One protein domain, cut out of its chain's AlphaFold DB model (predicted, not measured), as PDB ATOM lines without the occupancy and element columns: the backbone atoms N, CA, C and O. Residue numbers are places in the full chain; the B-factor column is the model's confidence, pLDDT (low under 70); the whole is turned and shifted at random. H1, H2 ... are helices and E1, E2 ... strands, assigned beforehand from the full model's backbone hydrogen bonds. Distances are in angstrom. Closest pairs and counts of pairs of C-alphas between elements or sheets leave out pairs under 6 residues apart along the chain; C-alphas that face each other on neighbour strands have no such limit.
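What this domain is: This is residues 45 to 61 and 146 to 262 of the 864 residues of an uncharacterized protein of Mycobacterium sp. 1165178.9 (UniProt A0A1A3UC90). A strongly twisted sheet of five strands has helix H1 laid along one face, while H2 lies off the sheet near H1, and a small two-strand ladder, E1 with E7, extends the fold where E6 runs on into E7. The 134 printed residues hold, in order, E1 E2 E3 E4 H1 E5 H2 E6 E7, a mixed class of helices and strands. The larger sheet is mixed, ordered E2, E3, E4, E5, E6; E1 and E7 are parallel. The whole is compact, with a radius of gyration of the C-alphas of 15.6 A and spans of 42 by 40 by 24 A.

How they stand to each other: Look first at E2, residues 153 to 157, E3, 168 to 172, and E4, 184 to 189: a meander, each strand the antiparallel neighbour of the one before, in two hairpins. N 153 and O 172 are 2.8 A apart, N 186 and O 171 2.8 A. E5, 215 to 220, is parallel to E4, with N 187 and O 217 at 2.8 A; E6, 250 to 254, is parallel to E5, with N 253 and O 218 at 2.8 A. H1, 196 to 212, makes two layers with the sheet, over E4 and E5 and along the strands, at a height over the sheet of 9.6 A; the closest C-alphas of H1 and E5, Met 209 and Ser 215, are 6.4 A apart. H2, 226 to 241, is not on the sheet; it is close to H1 but not clearly touching, the closest C-alphas, Val 203 and Thr 235, being 7.7 A apart, at a steep tilt of 41 degrees, the same way. E4, H1, E5 and E5, H2, E6 are strand-helix-strand units, parallel neighbour strands joined through a helix, with right-handed crossovers. E6 runs on at 57 degrees into E7, 257 to 261, parallel to E1, 56 to 60, with N 260 and O 58 at 2.8 A. In H1 and H2 every O i to N i+4 pair is within hydrogen-bond range.

Where its parts are: Find C-alpha 56 at (39.037, 156.837, 0.558), where E1 begins, and C-alpha 261 at (41.760, 168.741, 6.910), where E7 ends. H1 starts at C-alpha 196, (50.923, 173.459, -17.217), and measures 24.6 A; H2 measures 22.4 A, E5 16.7 A and E4 16.1 A.

The domain as a whole: The C-alphas farthest apart, Gly 243 and Arg 262, are 46.4 A apart. Residues 62 to 145 are not printed, and C-alphas 61 and 146 stand 26.5 A apart across the cut. The link from E3 to E4 is long. Residues 195 to 196 have pLDDT under 70.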
ATOM      1  N   ASP A  45      42.017 151.502 -13.470       86.12
ATOM      2  CA  ASP A  45      42.487 152.108 -14.715       86.12
ATOM      3  C   ASP A  45      41.751 153.434 -14.970       86.12
ATOM      4  O   ASP A  45      40.554 153.521 -14.705       86.12
ATOM      5  N   ALA A  46      42.425 154.455 -15.509       84.81
ATOM      6  CA  ALA A  46      41.824 155.764 -15.803       84.81
ATOM      7  C   ALA A  46      40.551 155.706 -16.680       84.81
ATOM      8  O   ALA A  46      39.726 156.625 -16.650       84.81
ATOM      9  N   THR A  47      40.370 154.628 -17.447       78.88
ATOM     10  CA  THR A  47      39.190 154.395 -18.291       78.88
ATOM     11  C   THR A  47      38.040 153.685 -17.570       78.88
ATOM     12  O   THR A  47      36.910 153.705 -18.058       78.88
ATOM     13  N   GLN A  48      38.289 153.085 -16.404       84.31
ATOM     14  CA  GLN A  48      37.288 152.369 -15.613       84.31
ATOM     15  C   GLN A  48      36.502 153.315 -14.703       84.31
ATOM     16  O   GLN A  48      36.994 154.366 -14.292       84.31
ATOM     17  N   MET A  49      35.280 152.914 -14.346       83.19
ATOM     18  CA  MET A  49      34.458 153.583 -13.336       83.19
ATOM     19  C   MET A  49      34.562 152.821 -12.014       83.19
ATOM     20  O   MET A  49      34.136 151.668 -11.930       83.19
ATOM     21  N   ALA A  50      35.124 153.459 -10.994       85.44
ATOM     22  CA  ALA A  50      35.168 152.927  -9.644       85.44
ATOM     23  C   ALA A  50      33.774 152.995  -8.994       85.44
ATOM     24  O   ALA A  50      33.031 153.953  -9.231       85.44
ATOM     25  N   PRO A  51      33.405 152.025  -8.146       82.81
ATOM     26  CA  PRO A  51      32.212 152.131  -7.320       82.81
ATOM     27  C   PRO A  51      32.298 153.342  -6.367       82.81
ATOM     28  O   PRO A  51      33.298 153.492  -5.661       82.81
ATOM     29  N   PRO A  52      31.262 154.202  -6.272       71.12
ATOM     30  CA  PRO A  52      31.292 155.384  -5.396       71.12
ATOM     31  C   PRO A  52      31.461 155.078  -3.899       71.12
ATOM     32  O   PRO A  52      31.853 155.946  -3.125       71.12
ATOM     33  N   ASN A  53      31.159 153.849  -3.473       75.06
ATOM     34  CA  ASN A  53      31.319 153.385  -2.094       75.06
ATOM     35  C   ASN A  53      32.753 152.937  -1.748       75.06
ATOM     36  O   ASN A  53      33.003 152.615  -0.588       75.06
ATOM     37  N   GLU A  54      33.678 152.928  -2.713       78.69
ATOM     38  CA  GLU A  54      35.111 152.657  -2.514       78.69
ATOM     39  C   GLU A  54      35.938 153.949  -2.370       78.69
ATOM     40  O   GLU A  54      37.136 153.979  -2.636       78.69
ATOM     41  N   MET A  55      35.299 155.044  -1.951       85.75
ATOM     42  CA  MET A  55      35.980 156.307  -1.682       85.75
ATOM     43  C   MET A  55      36.869 156.210  -0.438       85.75
ATOM     44  O   MET A  55      36.443 155.739   0.612       85.75
ATOM     45  N   HIS A  56      38.100 156.691  -0.546       87.56
ATOM     46  CA  HIS A  56      39.037 156.837   0.558       87.56
ATOM     47  C   HIS A  56      39.142 158.296   1.001       87.56
ATOM     48  O   HIS A  56      38.772 159.226   0.279       87.56
ATOM     49  N   THR A  57      39.705 158.508   2.184       87.12
ATOM     50  CA  THR A  57      40.008 159.839   2.713       87.12
ATOM     51  C   THR A  57      41.462 159.892   3.156       87.12
ATOM     52  O   THR A  57      42.010 158.889   3.621       87.12
ATOM     53  N   TYR A  58      42.092 161.054   3.012       87.19
ATOM     54  CA  TYR A  58      43.452 161.280   3.493       87.19
ATOM     55  C   TYR A  58      43.598 162.655   4.129       87.19
ATOM     56  O   TYR A  58      43.048 163.641   3.641       87.19
ATOM     57  N   ASP A  59      44.358 162.712   5.220       87.12
ATOM     58  CA  ASP A  59      44.524 163.934   5.995       87.12
ATOM     59  C   ASP A  59      45.659 164.804   5.455       87.12
ATOM     60  O   ASP A  59      46.772 164.319   5.235       87.12
ATOM     61  N   TYR A  60      45.416 166.111   5.363       85.50
ATOM     62  CA  TYR A  60      46.453 167.119   5.141       85.50
ATOM     63  C   TYR A  60      46.449 168.174   6.250       85.50
ATOM     64  O   TYR A  60      45.430 168.428   6.898       85.50
ATOM     65  N   ASP A  61      47.605 168.797   6.475       83.69
ATOM     66  CA  ASP A  61      47.745 169.856   7.470       83.69
ATOM     67  C   ASP A  61      47.250 171.197   6.909       83.69
ATOM     68  O   ASP A  61      47.832 171.692   5.933       83.69
ATOM     69  N   LEU A 146      57.772 147.020   3.553       85.50
ATOM     70  CA  LEU A 146      58.432 146.032   2.715       85.50
ATOM     71  C   LEU A 146      59.917 145.892   3.049       85.50
ATOM     72  O   LEU A 146      60.549 146.844   3.513       85.50
ATOM     73  N   PRO A 147      60.506 144.716   2.772       85.12
ATOM     74  CA  PRO A 147      61.940 144.535   2.919       85.12
ATOM     75  C   PRO A 147      62.732 145.578   2.104       85.12
ATOM     76  O   PRO A 147      62.330 145.885   0.976       85.12
ATOM     77  N   PRO A 148      63.863 146.108   2.613       85.06
ATOM     78  CA  PRO A 148      64.634 147.159   1.938       85.06
ATOM     79  C   PRO A 148      65.046 146.823   0.498       85.06
ATOM     80  O   PRO A 148      65.157 147.716  -0.340       85.06
ATOM     81  N   GLU A 149      65.241 145.539   0.184       83.88
ATOM     82  CA  GLU A 149      65.554 145.048  -1.160       83.88
ATOM     83  C   GLU A 149      64.454 145.314  -2.198       83.88
ATOM     84  O   GLU A 149      64.752 145.327  -3.394       83.88
ATOM     85  N   ALA A 150      63.213 145.567  -1.766       84.62
ATOM     86  CA  ALA A 150      62.120 145.976  -2.642       84.62
ATOM     87  C   ALA A 150      62.298 147.408  -3.179       84.62
ATOM     88  O   ALA A 150      61.614 147.780  -4.127       84.62
ATOM     89  N   GLY A 151      63.210 148.201  -2.603       88.12
ATOM     90  CA  GLY A 151      63.675 149.472  -3.163       88.12
ATOM     91  C   GLY A 151      62.703 150.650  -3.064       88.12
ATOM     92  O   GLY A 151      63.035 151.719  -3.572       88.12
ATOM     93  N   TRP A 152      61.535 150.491  -2.430       92.00
ATOM     94  CA  TRP A 152      60.491 151.517  -2.384       92.00
ATOM     95  C   TRP A 152      60.874 152.746  -1.557       92.00
ATOM     96  O   TRP A 152      61.109 152.670  -0.351       92.00
ATOM     97  N   GLN A 153      60.858 153.907  -2.197       93.06
ATOM     98  CA  GLN A 153      61.115 155.211  -1.599       93.06
ATOM     99  C   GLN A 153      60.038 156.203  -2.043       93.06
ATOM    100  O   GLN A 153      59.371 155.993  -3.053       93.06
ATOM    101  N   THR A 154      59.874 157.280  -1.282       94.19
ATOM    102  CA  THR A 154      58.976 158.393  -1.607       94.19
ATOM    103  C   THR A 154      59.676 159.715  -1.343       94.19
ATOM    104  O   THR A 154      60.490 159.787  -0.417       94.19
ATOM    105  N   ASN A 155      59.378 160.742  -2.142       91.06
ATOM    106  CA  ASN A 155      59.896 162.099  -1.974       91.06
ATOM    107  C   ASN A 155      61.431 162.159  -1.903       91.06
ATOM    108  O   ASN A 155      62.019 162.853  -1.068       91.06
ATOM    109  N   LYS A 156      62.109 161.396  -2.772       91.81
ATOM    110  CA  LYS A 156      63.578 161.380  -2.850       91.81
ATOM    111  C   LYS A 156      64.090 161.504  -4.276       91.81
ATOM    112  O   LYS A 156      63.430 161.126  -5.237       91.81
ATOM    113  N   GLN A 157      65.311 162.018  -4.398       91.44
ATOM    114  CA  GLN A 157      66.091 161.864  -5.622       91.44
ATOM    115  C   GLN A 157      66.509 160.400  -5.782       91.44
ATOM    116  O   GLN A 157      66.763 159.704  -4.793       91.44
ATOM    117  N   LEU A 158      66.630 159.952  -7.032       90.81
ATOM    118  CA  LEU A 158      67.189 158.635  -7.324       90.81
ATOM    119  C   LEU A 158      68.647 158.534  -6.834       90.81
ATOM    120  O   LEU A 158      69.343 159.551  -6.730       90.81
ATOM    121  N   PRO A 159      69.147 157.314  -6.561       88.62
ATOM    122  CA  PRO A 159      70.545 157.102  -6.209       88.62
ATOM    123  C   PRO A 159      71.502 157.752  -7.220       88.62
ATOM    124  O   PRO A 159      71.352 157.581  -8.431       88.62
ATOM    125  N   LYS A 160      72.519 158.474  -6.731       87.62
ATOM    126  CA  LYS A 160      73.452 159.250  -7.576       87.62
ATOM    127  C   LYS A 160      74.236 158.403  -8.587       87.62
ATOM    128  O   LYS A 160      74.719 158.931  -9.580       87.62
ATOM    129  N   ASN A 161      74.391 157.105  -8.332       87.25
ATOM    130  CA  ASN A 161      74.996 156.154  -9.267       87.25
ATOM    131  C   ASN A 161      74.083 155.817 -10.457       87.25
ATOM    132  O   ASN A 161      74.586 155.416 -11.500       87.25
ATOM    133  N   ILE A 162      72.768 155.983 -10.305       87.19
ATOM    134  CA  ILE A 162      71.762 155.729 -11.342       87.19
ATOM    135  C   ILE A 162      71.434 157.030 -12.077       87.19
ATOM    136  O   ILE A 162      71.434 157.070 -13.305       87.19
ATOM    137  N   LEU A 163      71.193 158.103 -11.323       87.06
ATOM    138  CA  LEU A 163      70.933 159.433 -11.856       87.06
ATOM    139  C   LEU A 163      71.743 160.464 -11.050       87.06
ATOM    140  O   LEU A 163      71.326 160.847  -9.958       87.06
ATOM    141  N   PRO A 164      72.909 160.915 -11.557       82.25
ATOM    142  CA  PRO A 164      73.812 161.811 -10.824       82.25
ATOM    143  C   PRO A 164      73.172 163.132 -10.384       82.25
ATOM    144  O   PRO A 164      73.519 163.673  -9.334       82.25
ATOM    145  N   SER A 165      72.236 163.632 -11.190       81.94
ATOM    146  CA  SER A 165      71.430 164.821 -10.937       81.94
ATOM    147  C   SER A 165      70.041 164.613 -11.528       81.94
ATOM    148  O   SER A 165      69.920 164.230 -12.695       81.94
ATOM    149  N   GLY A 166      69.002 164.888 -10.750       80.69
ATOM    150  CA  GLY A 166      67.624 164.775 -11.202       80.69
ATOM    151  C   GLY A 166      66.633 165.305 -10.173       80.69
ATOM    152  O   GLY A 166      67.043 165.650  -9.056       80.69
ATOM    153  N   PRO A 167      65.345 165.349 -10.550       87.06
ATOM    154  CA  PRO A 167      64.296 165.841  -9.678       87.06
ATOM    155  C   PRO A 167      64.070 164.888  -8.501       87.06
ATOM    156  O   PRO A 167      64.571 163.757  -8.450       87.06
ATOM    157  N   VAL A 168      63.300 165.372  -7.533       87.06
ATOM    158  CA  VAL A 168      62.665 164.514  -6.534       87.06
ATOM    159  C   VAL A 168      61.516 163.773  -7.216       87.06
ATOM    160  O   VAL A 168      60.753 164.385  -7.954       87.06
ATOM    161  N   PHE A 169      61.418 162.466  -6.982       91.75
ATOM    162  CA  PHE A 169      60.308 161.645  -7.460       91.75
ATOM    163  C   PHE A 169      59.358 161.310  -6.309       91.75
ATOM    164  O   PHE A 169      59.817 161.004  -5.200       91.75
ATOM    165  N   ASP A 170      58.058 161.308  -6.604       93.38
ATOM    166  CA  ASP A 170      56.991 161.121  -5.618       93.38
ATOM    167  C   ASP A 170      57.076 159.743  -4.959       93.38
ATOM    168  O   ASP A 170      57.216 159.650  -3.741       93.38
ATOM    169  N   ILE A 171      57.041 158.656  -5.745       94.12
ATOM    170  CA  ILE A 171      57.218 157.274  -5.268       94.12
ATOM    171  C   ILE A 171      57.965 156.448  -6.330       94.12
ATOM    172  O   ILE A 171      57.651 156.513  -7.514       94.12
ATOM    173  N   PHE A 172      58.944 155.632  -5.934       94.12
ATOM    174  CA  PHE A 172      59.681 154.761  -6.862       94.12
ATOM    175  C   PHE A 172      60.279 153.531  -6.177       94.12
ATOM    176  O   PHE A 172      60.469 153.541  -4.964       94.12
ATOM    177  N   ASN A 173      60.634 152.498  -6.949       92.75
ATOM    178  CA  ASN A 173      61.355 151.306  -6.463       92.75
ATOM    179  C   ASN A 173      62.735 151.076  -7.127       92.75
ATOM    180  O   ASN A 173      63.276 149.971  -7.115       92.75
ATOM    181  N   ILE A 174      63.301 152.110  -7.746       91.25
ATOM    182  CA  ILE A 174      64.607 152.077  -8.416       91.25
ATOM    183  C   ILE A 174      65.742 151.909  -7.393       91.25
ATOM    184  O   ILE A 174      66.112 152.844  -6.678       91.25
ATOM    185  N   ALA A 175      66.331 150.714  -7.371       88.31
ATOM    186  CA  ALA A 175      67.501 150.364  -6.572       88.31
ATOM    187  C   ALA A 175      68.309 149.246  -7.250       88.31
ATOM    188  O   ALA A 175      67.758 148.463  -8.024       88.31
ATOM    189  N   ASP A 176      69.594 149.120  -6.901       86.69
ATOM    190  CA  ASP A 176      70.481 148.064  -7.423       86.69
ATOM    191  C   ASP A 176      69.984 146.642  -7.084       86.69
ATOM    192  O   ASP A 176      70.312 145.679  -7.777       86.69
ATOM    193  N   SER A 177      69.177 146.496  -6.024       86.06
ATOM    194  CA  SER A 177      68.550 145.232  -5.614       86.06
ATOM    195  C   SER A 177      67.333 144.837  -6.455       86.06
ATOM    196  O   SER A 177      66.892 143.689  -6.384       86.06
ATOM    197  N   VAL A 178      66.783 145.762  -7.245       86.81
ATOM    198  CA  VAL A 178      65.579 145.551  -8.053       86.81
ATOM    199  C   VAL A 178      65.989 145.404  -9.521       86.81
ATOM    200  O   VAL A 178      66.695 146.268 -10.041       86.81
ATOM    201  N   PRO A 179      65.561 144.344 -10.232       87.88
ATOM    202  CA  PRO A 179      65.824 144.224 -11.663       87.88
ATOM    203  C   PRO A 179      65.277 145.427 -12.437       87.88
ATOM    204  O   PRO A 179      64.139 145.826 -12.206       87.88
ATOM    205  N   VAL A 180      66.035 145.942 -13.414       88.25
ATOM    206  CA  VAL A 180      65.624 147.094 -14.248       88.25
ATOM    207  C   VAL A 180      64.246 146.883 -14.888       88.25
ATOM    208  O   VAL A 180      63.442 147.801 -14.945       88.25
ATOM    209  N   SER A 181      63.912 145.649 -15.284       84.50
ATOM    210  CA  SER A 181      62.594 145.298 -15.843       84.50
ATOM    211  C   SER A 181      61.421 145.407 -14.858       84.50
ATOM    212  O   SER A 181      60.277 145.196 -15.254       84.50
ATOM    213  N   LYS A 182      61.697 145.680 -13.580       86.69
ATOM    214  CA  LYS A 182      60.727 145.897 -12.498       86.69
ATOM    215  C   LYS A 182      60.847 147.291 -11.881       86.69
ATOM    216  O   LYS A 182      60.148 147.567 -10.907       86.69
ATOM    217  N   TRP A 183      61.725 148.142 -12.413       91.69
ATOM    218  CA  TRP A 183      61.803 149.540 -12.013       91.69
ATOM    219  C   TRP A 183      60.526 150.271 -12.422       91.69
ATOM    220  O   TRP A 183      60.062 150.166 -13.559       91.69
ATOM    221  N   LEU A 184      59.969 151.002 -11.469       91.44
ATOM    222  CA  LEU A 184      58.746 151.764 -11.583       91.44
ATOM    223  C   LEU A 184      58.926 153.089 -10.849       91.44
ATOM    224  O   LEU A 184      59.323 153.129  -9.681       91.44
ATOM    225  N   VAL A 185      58.581 154.165 -11.547       93.88
ATOM    226  CA  VAL A 185      58.339 155.484 -10.968       93.88
ATOM    227  C   VAL A 185      56.846 155.755 -11.026       93.88
ATOM    228  O   VAL A 185      56.199 155.493 -12.041       93.88
ATOM    229  N   ILE A 186      56.308 156.263  -9.928       93.12
ATOM    230  CA  ILE A 186      54.914 156.637  -9.773       93.12
ATOM    231  C   ILE A 186      54.874 158.138  -9.536       93.12
ATOM    232  O   ILE A 186      55.430 158.625  -8.557       93.12
ATOM    233  N   GLU A 187      54.199 158.827 -10.438       93.25
ATOM    234  CA  GLU A 187      53.830 160.227 -10.329       93.25
ATOM    235  C   GLU A 187      52.439 160.318  -9.692       93.25
ATOM    236  O   GLU A 187      51.477 159.778 -10.245       93.25
ATOM    237  N   ALA A 188      52.302 160.976  -8.548       92.62
ATOM    238  CA  ALA A 188      51.035 161.124  -7.849       92.62
ATOM    239  C   ALA A 188      50.397 162.486  -8.157       92.62
ATOM    240  O   ALA A 188      51.052 163.526  -8.154       92.62
ATOM    241  N   LYS A 189      49.086 162.500  -8.408       89.56
ATOM    242  CA  LYS A 189      48.306 163.725  -8.634       89.56
ATOM    243  C   LYS A 189      47.058 163.716  -7.759       89.56
ATOM    244  O   LYS A 189      46.181 162.873  -7.919       89.56
ATOM    245  N   SER A 190      46.967 164.665  -6.829       85.50
ATOM    246  CA  SER A 190      45.818 164.803  -5.921       85.50
ATOM    247  C   SER A 190      44.535 165.291  -6.607       85.50
ATOM    248  O   SER A 190      43.457 165.165  -6.030       85.50
ATOM    249  N   GLY A 191      44.643 165.845  -7.817       80.31
ATOM    250  CA  GLY A 191      43.524 166.302  -8.642       80.31
ATOM    251  C   GLY A 191      43.117 165.309  -9.738       80.31
ATOM    252  O   GLY A 191      43.545 164.154  -9.766       80.31
ATOM    253  N   THR A 192      42.279 165.775 -10.667       78.06
ATOM    254  CA  THR A 192      41.801 165.001 -11.838       78.06
ATOM    255  C   THR A 192      42.240 165.588 -13.181       78.06
ATOM    256  O   THR A 192      41.863 165.091 -14.245       78.06
ATOM    257  N   THR A 193      43.003 166.673 -13.143       76.00
ATOM    258  CA  THR A 193      43.514 167.395 -14.307       76.00
ATOM    259  C   THR A 193      45.032 167.528 -14.222       76.00
ATOM    260  O   THR A 193      45.653 167.074 -13.260       76.00
ATOM    261  N   LEU A 194      45.644 168.020 -15.300       75.12
ATOM    262  CA  LEU A 194      47.070 168.328 -15.339       75.12
ATOM    263  C   LEU A 194      47.246 169.790 -15.748       75.12
ATOM    264  O   LEU A 194      47.091 170.121 -16.933       75.12
ATOM    265  N   GLY A 195      47.627 170.623 -14.781       69.00
ATOM    266  CA  GLY A 195      48.132 171.979 -14.991       69.00
ATOM    267  C   GLY A 195      49.383 172.039 -15.879       69.00
ATOM    268  O   GLY A 195      50.044 171.030 -16.135       69.00
ATOM    269  N   THR A 196      49.754 173.239 -16.339       69.25
ATOM    270  CA  THR A 196      50.923 173.459 -17.217       69.25
ATOM    271  C   THR A 196      52.215 172.874 -16.639       69.25
ATOM    272  O   THR A 196      52.937 172.162 -17.336       69.25
ATOM    273  N   HIS A 197      52.482 173.118 -15.352       70.88
ATOM    274  CA  HIS A 197      53.647 172.562 -14.661       70.88
ATOM    275  C   HIS A 197      53.631 171.023 -14.680       70.88
ATOM    276  O   HIS A 197      54.584 170.396 -15.142       70.88
ATOM    277  N   ALA A 198      52.515 170.408 -14.273       78.19
ATOM    278  CA  ALA A 198      52.365 168.952 -14.235       78.19
ATOM    279  C   ALA A 198      52.499 168.307 -15.628       78.19
ATOM    280  O   ALA A 198      53.063 167.223 -15.766       78.19
ATOM    281  N   ARG A 199      52.035 168.988 -16.685       83.69
ATOM    282  CA  ARG A 199      52.230 168.568 -18.083       83.69
ATOM    283  C   ARG A 199      53.705 168.581 -18.492       83.69
ATOM    284  O   ARG A 199      54.165 167.646 -19.148       83.69
ATOM    285  N   ASN A 200      54.457 169.607 -18.098       83.12
ATOM    286  CA  ASN A 200      55.893 169.690 -18.380       83.12
ATOM    287  C   ASN A 200      56.674 168.596 -17.644       83.12
ATOM    288  O   ASN A 200      57.488 167.902 -18.257       83.12
ATOM    289  N   GLN A 201      56.371 168.398 -16.359       85.12
ATOM    290  CA  GLN A 201      56.941 167.337 -15.533       85.12
ATOM    291  C   GLN A 201      56.654 165.951 -16.126       85.12
ATOM    292  O   GLN A 201      57.560 165.132 -16.260       85.12
ATOM    293  N   PHE A 202      55.422 165.714 -16.589       90.19
ATOM    294  CA  PHE A 202      55.042 164.478 -17.270       90.19
ATOM    295  C   PHE A 202      55.936 164.182 -18.483       90.19
ATOM    296  O   PHE A 202      56.485 163.086 -18.603       90.19
ATOM    297  N   VAL A 203      56.122 165.161 -19.377       91.81
ATOM    298  CA  VAL A 203      56.973 165.003 -20.570       91.81
ATOM    299  C   VAL A 203      58.422 164.698 -20.185       91.81
ATOM    300  O   VAL A 203      59.071 163.861 -20.821       91.81
ATOM    301  N   ASP A 204      58.937 165.367 -19.156       91.94
ATOM    302  CA  ASP A 204      60.287 165.144 -18.642       91.94
ATOM    303  C   ASP A 204      60.448 163.732 -18.051       91.94
ATOM    304  O   ASP A 204      61.377 163.001 -18.408       91.94
ATOM    305  N   HIS A 205      59.488 163.286 -17.238       92.81
ATOM    306  CA  HIS A 205      59.478 161.949 -16.645       92.81
ATOM    307  C   HIS A 205      59.408 160.851 -17.709       92.81
ATOM    308  O   HIS A 205      60.183 159.896 -17.638       92.81
ATOM    309  N   VAL A 206      58.577 161.002 -18.748       93.31
ATOM    310  CA  VAL A 206      58.523 160.043 -19.868       93.31
ATOM    311  C   VAL A 206      59.903 159.879 -20.514       93.31
ATOM    312  O   VAL A 206      60.368 158.753 -20.707       93.31
ATOM    313  N   LYS A 207      60.591 160.991 -20.807       94.31
ATOM    314  CA  LYS A 207      61.923 160.971 -21.430       94.31
ATOM    315  C   LYS A 207      62.962 160.297 -20.531       94.31
ATOM    316  O   LYS A 207      63.708 159.435 -20.999       94.31
ATOM    317  N   ARG A 208      63.007 160.657 -19.244       93.75
ATOM    318  CA  ARG A 208      63.979 160.098 -18.287       93.75
ATOM    319  C   ARG A 208      63.753 158.612 -18.041       93.75
ATOM    320  O   ARG A 208      64.708 157.840 -18.068       93.75
ATOM    321  N   MET A 209      62.504 158.193 -17.854       92.75
ATOM    322  CA  MET A 209      62.181 156.788 -17.599       92.75
ATOM    323  C   MET A 209      62.492 155.906 -18.808       92.75
ATOM    324  O   MET A 209      63.058 154.825 -18.650       92.75
ATOM    325  N   GLY A 210      62.268 156.405 -20.028       92.50
ATOM    326  CA  GLY A 210      62.722 155.727 -21.239       92.50
ATOM    327  C   GLY A 210      64.243 155.600 -21.341       92.50
ATOM    328  O   GLY A 210      64.760 154.546 -21.728       92.50
ATOM    329  N   GLN A 211      64.999 156.625 -20.937       93.12
ATOM    330  CA  GLN A 211      66.463 156.544 -20.870       93.12
ATOM    331  C   GLN A 211      66.927 155.475 -19.874       93.12
ATOM    332  O   GLN A 211      67.711 154.607 -20.267       93.12
ATOM    333  N   LEU A 212      66.380 155.488 -18.654       92.19
ATOM    334  CA  LEU A 212      66.699 154.540 -17.579       92.19
ATOM    335  C   LEU A 212      66.201 153.110 -17.848       92.19
ATOM    336  O   LEU A 212      66.735 152.165 -17.276       92.19
ATOM    337  N   GLY A 213      65.198 152.937 -18.714       91.44
ATOM    338  CA  GLY A 213      64.519 151.653 -18.900       91.44
ATOM    339  C   GLY A 213      63.566 151.305 -17.752       91.44
ATOM    340  O   GLY A 213      63.283 150.131 -17.550       91.44
ATOM    341  N   SER A 214      63.091 152.311 -17.013       92.50
ATOM    342  CA  SER A 214      62.083 152.172 -15.957       92.50
ATOM    343  C   SER A 214      60.683 152.379 -16.524       92.50
ATOM    344  O   SER A 214      60.497 153.193 -17.429       92.50
ATOM    345  N   SER A 215      59.691 151.692 -15.965       92.19
ATOM    346  CA  SER A 215      58.275 151.974 -16.207       92.19
ATOM    347  C   SER A 215      57.850 153.278 -15.518       92.19
ATOM    348  O   SER A 215      58.458 153.687 -14.523       92.19
ATOM    349  N   LEU A 216      56.799 153.920 -16.035       91.50
ATOM    350  CA  LEU A 216      56.193 155.130 -15.469       91.50
ATOM    351  C   LEU A 216      54.692 154.915 -15.231       91.50
ATOM    352  O   LEU A 216      53.969 154.506 -16.135       91.50
ATOM    353  N   MET A 217      54.206 155.235 -14.039       90.81
ATOM    354  CA  MET A 217      52.779 155.259 -13.723       90.81
ATOM    355  C   MET A 217      52.375 156.651 -13.253       90.81
ATOM    356  O   MET A 217      53.083 157.246 -12.455       90.81
ATOM    357  N   VAL A 218      51.221 157.146 -13.696       92.19
ATOM    358  CA  VAL A 218      50.570 158.319 -13.096       92.19
ATOM    359  C   VAL A 218      49.374 157.840 -12.281       92.19
ATOM    360  O   VAL A 218      48.506 157.151 -12.819       92.19
ATOM    361  N   MET A 219      49.334 158.169 -10.992       92.19
ATOM    362  CA  MET A 219      48.267 157.809 -10.059       92.19
ATOM    363  C   MET A 219      47.494 159.061  -9.637       92.19
ATOM    364  O   MET A 219      48.049 159.934  -8.978       92.19
ATOM    365  N   PHE A 220      46.210 159.131  -9.977       91.69
ATOM    366  CA  PHE A 220      45.325 160.238  -9.609       91.69
ATOM    367  C   PHE A 220      44.492 159.912  -8.352       91.69
ATOM    368  O   PHE A 220      44.156 158.751  -8.108       91.69
ATOM    369  N   ALA A 221      44.102 160.920  -7.568       89.19
ATOM    370  CA  ALA A 221      43.156 160.753  -6.448       89.19
ATOM    371  C   ALA A 221      41.686 160.676  -6.906       89.19
ATOM    372  O   ALA A 221      40.791 160.319  -6.146       89.19
ATOM    373  N   GLY A 222      41.411 160.996  -8.167       88.19
ATOM    374  CA  GLY A 222      40.109 160.804  -8.792       88.19
ATOM    375  C   GLY A 222      40.270 160.414 -10.252       88.19
ATOM    376  O   GLY A 222      41.364 160.497 -10.810       88.19
ATOM    377  N   ARG A 223      39.183 159.986 -10.893       88.00
ATOM    378  CA  ARG A 223      39.214 159.647 -12.319       88.00
ATOM    379  C   ARG A 223      39.672 160.879 -13.120       88.00
ATOM    380  O   ARG A 223      39.002 161.911 -13.039       88.00
ATOM    381  N   PRO A 224      40.771 160.802 -13.894       83.62
ATOM    382  CA  PRO A 224      41.244 161.947 -14.660       83.62
ATOM    383  C   PRO A 224      40.227 162.331 -15.738       83.62
ATOM    384  O   PRO A 224      39.586 161.456 -16.329       83.62
ATOM    385  N   THR A 225      40.095 163.628 -16.027       77.56
ATOM    386  CA  THR A 225      39.144 164.110 -17.039       77.56
ATOM    387  C   THR A 225      39.434 163.504 -18.408       77.56
ATOM    388  O   THR A 225      40.590 163.261 -18.764       77.56
ATOM    389  N   ASP A 226      38.401 163.332 -19.233       75.44
ATOM    390  CA  ASP A 226      38.579 162.831 -20.599       75.44
ATOM    391  C   ASP A 226      39.541 163.721 -21.416       75.44
ATOM    392  O   ASP A 226      40.274 163.229 -22.274       75.44
ATOM    393  N   ALA A 227      39.578 165.029 -21.133       72.88
ATOM    394  CA  ALA A 227      40.533 165.967 -21.719       72.88
ATOM    395  C   ALA A 227      41.980 165.653 -21.317       72.88
ATOM    396  O   ALA A 227      42.852 165.565 -22.182       72.88
ATOM    397  N   THR A 228      42.225 165.416 -20.027       78.75
ATOM    398  CA  THR A 228      43.541 165.028 -19.501       78.75
ATOM    399  C   THR A 228      43.996 163.702 -20.088       78.75
ATOM    400  O   THR A 228      45.136 163.582 -20.533       78.75
ATOM    401  N   GLN A 229      43.089 162.724 -20.171       81.81
ATOM    402  CA  GLN A 229      43.366 161.443 -20.815       81.81
ATOM    403  C   GLN A 229      43.784 161.653 -22.277       81.81
ATOM    404  O   GLN A 229      44.884 161.256 -22.661       81.81
ATOM    405  N   ARG A 230      42.970 162.356 -23.081       78.75
ATOM    406  CA  ARG A 230      43.292 162.651 -24.490       78.75
ATOM    407  C   ARG A 230      44.628 163.374 -24.647       78.75
ATOM    408  O   ARG A 230      45.406 163.011 -25.527       78.75
ATOM    409  N   TRP A 231      44.905 164.358 -23.792       82.44
ATOM    410  CA  TRP A 231      46.165 165.095 -23.809       82.44
ATOM    411  C   TRP A 231      47.368 164.181 -23.541       82.44
ATOM    412  O   TRP A 231      48.336 164.215 -24.303       82.44
ATOM    413  N   MET A 232      47.296 163.309 -22.524       85.81
ATOM    414  CA  MET A 232      48.355 162.328 -22.256       85.81
ATOM    415  C   MET A 232      48.561 161.403 -23.460       85.81
ATOM    416  O   MET A 232      49.700 161.099 -23.806       85.81
ATOM    417  N   LYS A 233      47.478 161.003 -24.148       83.06
ATOM    418  CA  LYS A 233      47.561 160.152 -25.350       83.06
ATOM    419  C   LYS A 233      48.373 160.828 -26.432       83.06
ATOM    420  O   LYS A 233      49.331 160.256 -26.940       83.06
ATOM    421  N   GLN A 234      47.940 162.039 -26.770       84.25
ATOM    422  CA  GLN A 234      48.487 162.803 -27.871       84.25
ATOM    423  C   GLN A 234      49.962 163.083 -27.613       84.25
ATOM    424  O   GLN A 234      50.794 162.806 -28.463       84.25
ATOM    425  N   THR A 235      50.290 163.494 -26.388       88.25
ATOM    426  CA  THR A 235      51.669 163.739 -25.959       88.25
ATOM    427  C   THR A 235      52.548 162.502 -26.131       88.25
ATOM    428  O   THR A 235      53.656 162.593 -26.655       88.25
ATOM    429  N   ILE A 236      52.071 161.326 -25.718       88.06
ATOM    430  CA  ILE A 236      52.821 160.075 -25.868       88.06
ATOM    431  C   ILE A 236      53.009 159.706 -27.349       88.06
ATOM    432  O   ILE A 236      54.099 159.285 -27.739       88.06
ATOM    433  N   ASP A 237      51.977 159.871 -28.174       86.56
ATOM    434  CA  ASP A 237      52.050 159.591 -29.610       86.56
ATOM    435  C   ASP A 237      52.991 160.566 -30.337       86.56
ATOM    436  O   ASP A 237      53.800 160.137 -31.162       86.56
ATOM    437  N   ASP A 238      52.977 161.844 -29.960       88.62
ATOM    438  CA  ASP A 238      53.873 162.875 -30.490       88.62
ATOM    439  C   ASP A 238      55.334 162.595 -30.112       88.62
ATOM    440  O   ASP A 238      56.229 162.675 -30.956       88.62
ATOM    441  N   LEU A 239      55.597 162.198 -28.861       90.31
ATOM    442  CA  LEU A 239      56.942 161.815 -28.414       90.31
ATOM    443  C   LEU A 239      57.464 160.591 -29.180       90.31
ATOM    444  O   LEU A 239      58.632 160.569 -29.580       90.31
ATOM    445  N   ARG A 240      56.606 159.597 -29.443       88.44
ATOM    446  CA  ARG A 240      56.955 158.437 -30.282       88.44
ATOM    447  C   ARG A 240      57.268 158.854 -31.713       88.44
ATOM    448  O   ARG A 240      58.281 158.419 -32.257       88.44
ATOM    449  N   ALA A 241      56.430 159.700 -32.309       91.50
ATOM    450  CA  ALA A 241      56.642 160.220 -33.657       91.50
ATOM    451  C   ALA A 241      57.952 161.021 -33.762       91.50
ATOM    452  O   ALA A 241      58.638 160.955 -34.779       91.50
ATOM    453  N   ALA A 242      58.345 161.706 -32.685       94.81
ATOM    454  CA  ALA A 242      59.618 162.411 -32.565       94.81
ATOM    455  C   ALA A 242      60.834 161.495 -32.289       94.81
ATOM    456  O   ALA A 242      61.951 161.993 -32.147       94.81
ATOM    457  N   GLY A 243      60.652 160.172 -32.198       93.25
ATOM    458  CA  GLY A 243      61.739 159.212 -31.975       93.25
ATOM    459  C   GLY A 243      62.287 159.190 -30.543       93.25
ATOM    460  O   GLY A 243      63.404 158.721 -30.319       93.25
ATOM    461  N   VAL A 244      61.530 159.693 -29.564       93.50
ATOM    462  CA  VAL A 244      61.916 159.636 -28.148       93.50
ATOM    463  C   VAL A 244      61.943 158.179 -27.677       93.50
ATOM    464  O   VAL A 244      61.018 157.408 -27.934       93.50
ATOM    465  N   LYS A 245      63.004 157.788 -26.956       93.50
ATOM    466  CA  LYS A 245      63.070 156.476 -26.301       93.50
ATOM    467  C   LYS A 245      62.005 156.422 -25.206       93.50
ATOM    468  O   LYS A 245      62.099 157.164 -24.234       93.50
ATOM    469  N   MET A 246      61.013 155.553 -25.374       91.31
ATOM    470  CA  MET A 246      59.883 155.441 -24.452       91.31
ATOM    471  C   MET A 246      60.208 154.549 -23.241       91.31
ATOM    472  O   MET A 246      61.040 153.643 -23.367       91.31
ATOM    473  N   PRO A 247      59.547 154.766 -22.087       90.88
ATOM    474  CA  PRO A 247      59.510 153.800 -20.986       90.88
ATOM    475  C   PRO A 247      59.059 152.412 -21.478       90.88
ATOM    476  O   PRO A 247      58.231 152.358 -22.392       90.88
ATOM    477  N   PRO A 248      59.532 151.296 -20.884       87.69
ATOM    478  CA  PRO A 248      59.069 149.954 -21.248       87.69
ATOM    479  C   PRO A 248      57.565 149.761 -21.040       87.69
ATOM    480  O   PRO A 248      56.931 149.068 -21.826       87.69
ATOM    481  N   ALA A 249      57.001 150.402 -20.011       86.44
ATOM    482  CA  ALA A 249      55.566 150.510 -19.794       86.44
ATOM    483  C   ALA A 249      55.206 151.910 -19.274       86.44
ATOM    484  O   ALA A 249      55.973 152.542 -18.541       86.44
ATOM    485  N   PHE A 250      54.020 152.379 -19.655       86.94
ATOM    486  CA  PHE A 250      53.418 153.621 -19.181       86.94
ATOM    487  C   PHE A 250      51.959 153.346 -18.813       86.94
ATOM    488  O   PHE A 250      51.288 152.698 -19.602       86.94
ATOM    489  N   CYS A 251      51.441 153.822 -17.680       84.06
ATOM    490  CA  CYS A 251      50.007 153.696 -17.380       84.06
ATOM    491  C   CYS A 251      49.462 154.873 -16.558       84.06
ATOM    492  O   CYS A 251      50.194 155.514 -15.806       84.06
ATOM    493  N   ALA A 252      48.160 155.138 -16.698       88.88
ATOM    494  CA  ALA A 252      47.425 156.113 -15.895       88.88
ATOM    495  C   ALA A 252      46.334 155.392 -15.092       88.88
ATOM    496  O   ALA A 252      45.482 154.705 -15.657       88.88
ATOM    497  N   ARG A 253      46.362 155.544 -13.770       90.25
ATOM    498  CA  ARG A 253      45.449 154.894 -12.822       90.25
ATOM    499  C   ARG A 253      44.908 155.910 -11.828       90.25
ATOM    500  O   ARG A 253      45.444 157.008 -11.718       90.25
ATOM    501  N   TYR A 254      43.874 155.548 -11.083       91.00
ATOM    502  CA  TYR A 254      43.385 156.375  -9.986       91.00
ATOM    503  C   TYR A 254      42.912 155.552  -8.792       91.00
ATOM    504  O   TYR A 254      42.461 154.418  -8.931       91.00
ATOM    505  N   THR A 255      42.991 156.146  -7.609       90.31
ATOM    506  CA  THR A 255      42.410 155.615  -6.373       90.31
ATOM    507  C   THR A 255      41.427 156.658  -5.858       90.31
ATOM    508  O   THR A 255      41.902 157.723  -5.473       90.31
ATOM    509  N   PRO A 256      40.100 156.406  -5.867       89.06
ATOM    510  CA  PRO A 256      39.108 157.380  -5.418       89.06
ATOM    511  C   PRO A 256      39.415 157.828  -3.991       89.06
ATOM    512  O   PRO A 256      39.266 157.055  -3.050       89.06
ATOM    513  N   ALA A 257      39.875 159.061  -3.825       88.06
ATOM    514  CA  ALA A 257      40.348 159.576  -2.555       88.06
ATOM    515  C   ALA A 257      40.055 161.075  -2.442       88.06
ATOM    516  O   ALA A 257      40.267 161.839  -3.384       88.06
ATOM    517  N   LYS A 258      39.579 161.512  -1.275       85.25
ATOM    518  CA  LYS A 258      39.304 162.925  -0.988       85.25
ATOM    519  C   LYS A 258      40.215 163.445   0.127       85.25
ATOM    520  O   LYS A 258      40.366 162.762   1.145       85.25
ATOM    521  N   PRO A 259      40.800 164.645  -0.033       84.94
ATOM    522  CA  PRO A 259      41.538 165.277   1.045       84.94
ATOM    523  C   PRO A 259      40.580 165.712   2.157       84.94
ATOM    524  O   PRO A 259      39.489 166.221   1.895       84.94
ATOM    525  N   GLN A 260      41.015 165.559   3.399       82.62
ATOM    526  CA  GLN A 260      40.340 166.051   4.591       82.62
ATOM    527  C   GLN A 260      41.337 166.862   5.426       82.62
ATOM    528  O   GLN A 260      42.494 166.476   5.577       82.62
ATOM    529  N   GLU A 261      40.915 168.010   5.961       81.38
ATOM    530  CA  GLU A 261      41.760 168.741   6.910       81.38
ATOM    531  C   GLU A 261      41.931 167.917   8.187       81.38
ATOM    532  O   GLU A 261      40.946 167.474   8.790       81.38
ATOM    533  N   ARG A 262      43.183 167.749   8.626       80.62
ATOM    534  CA  ARG A 262      43.481 167.090   9.894       80.62
ATOM    535  C   ARG A 262      42.827 167.870  11.030       80.62
ATOM    536  O   ARG A 262      43.127 169.044  11.252       80.62
TER     537      ARG A 262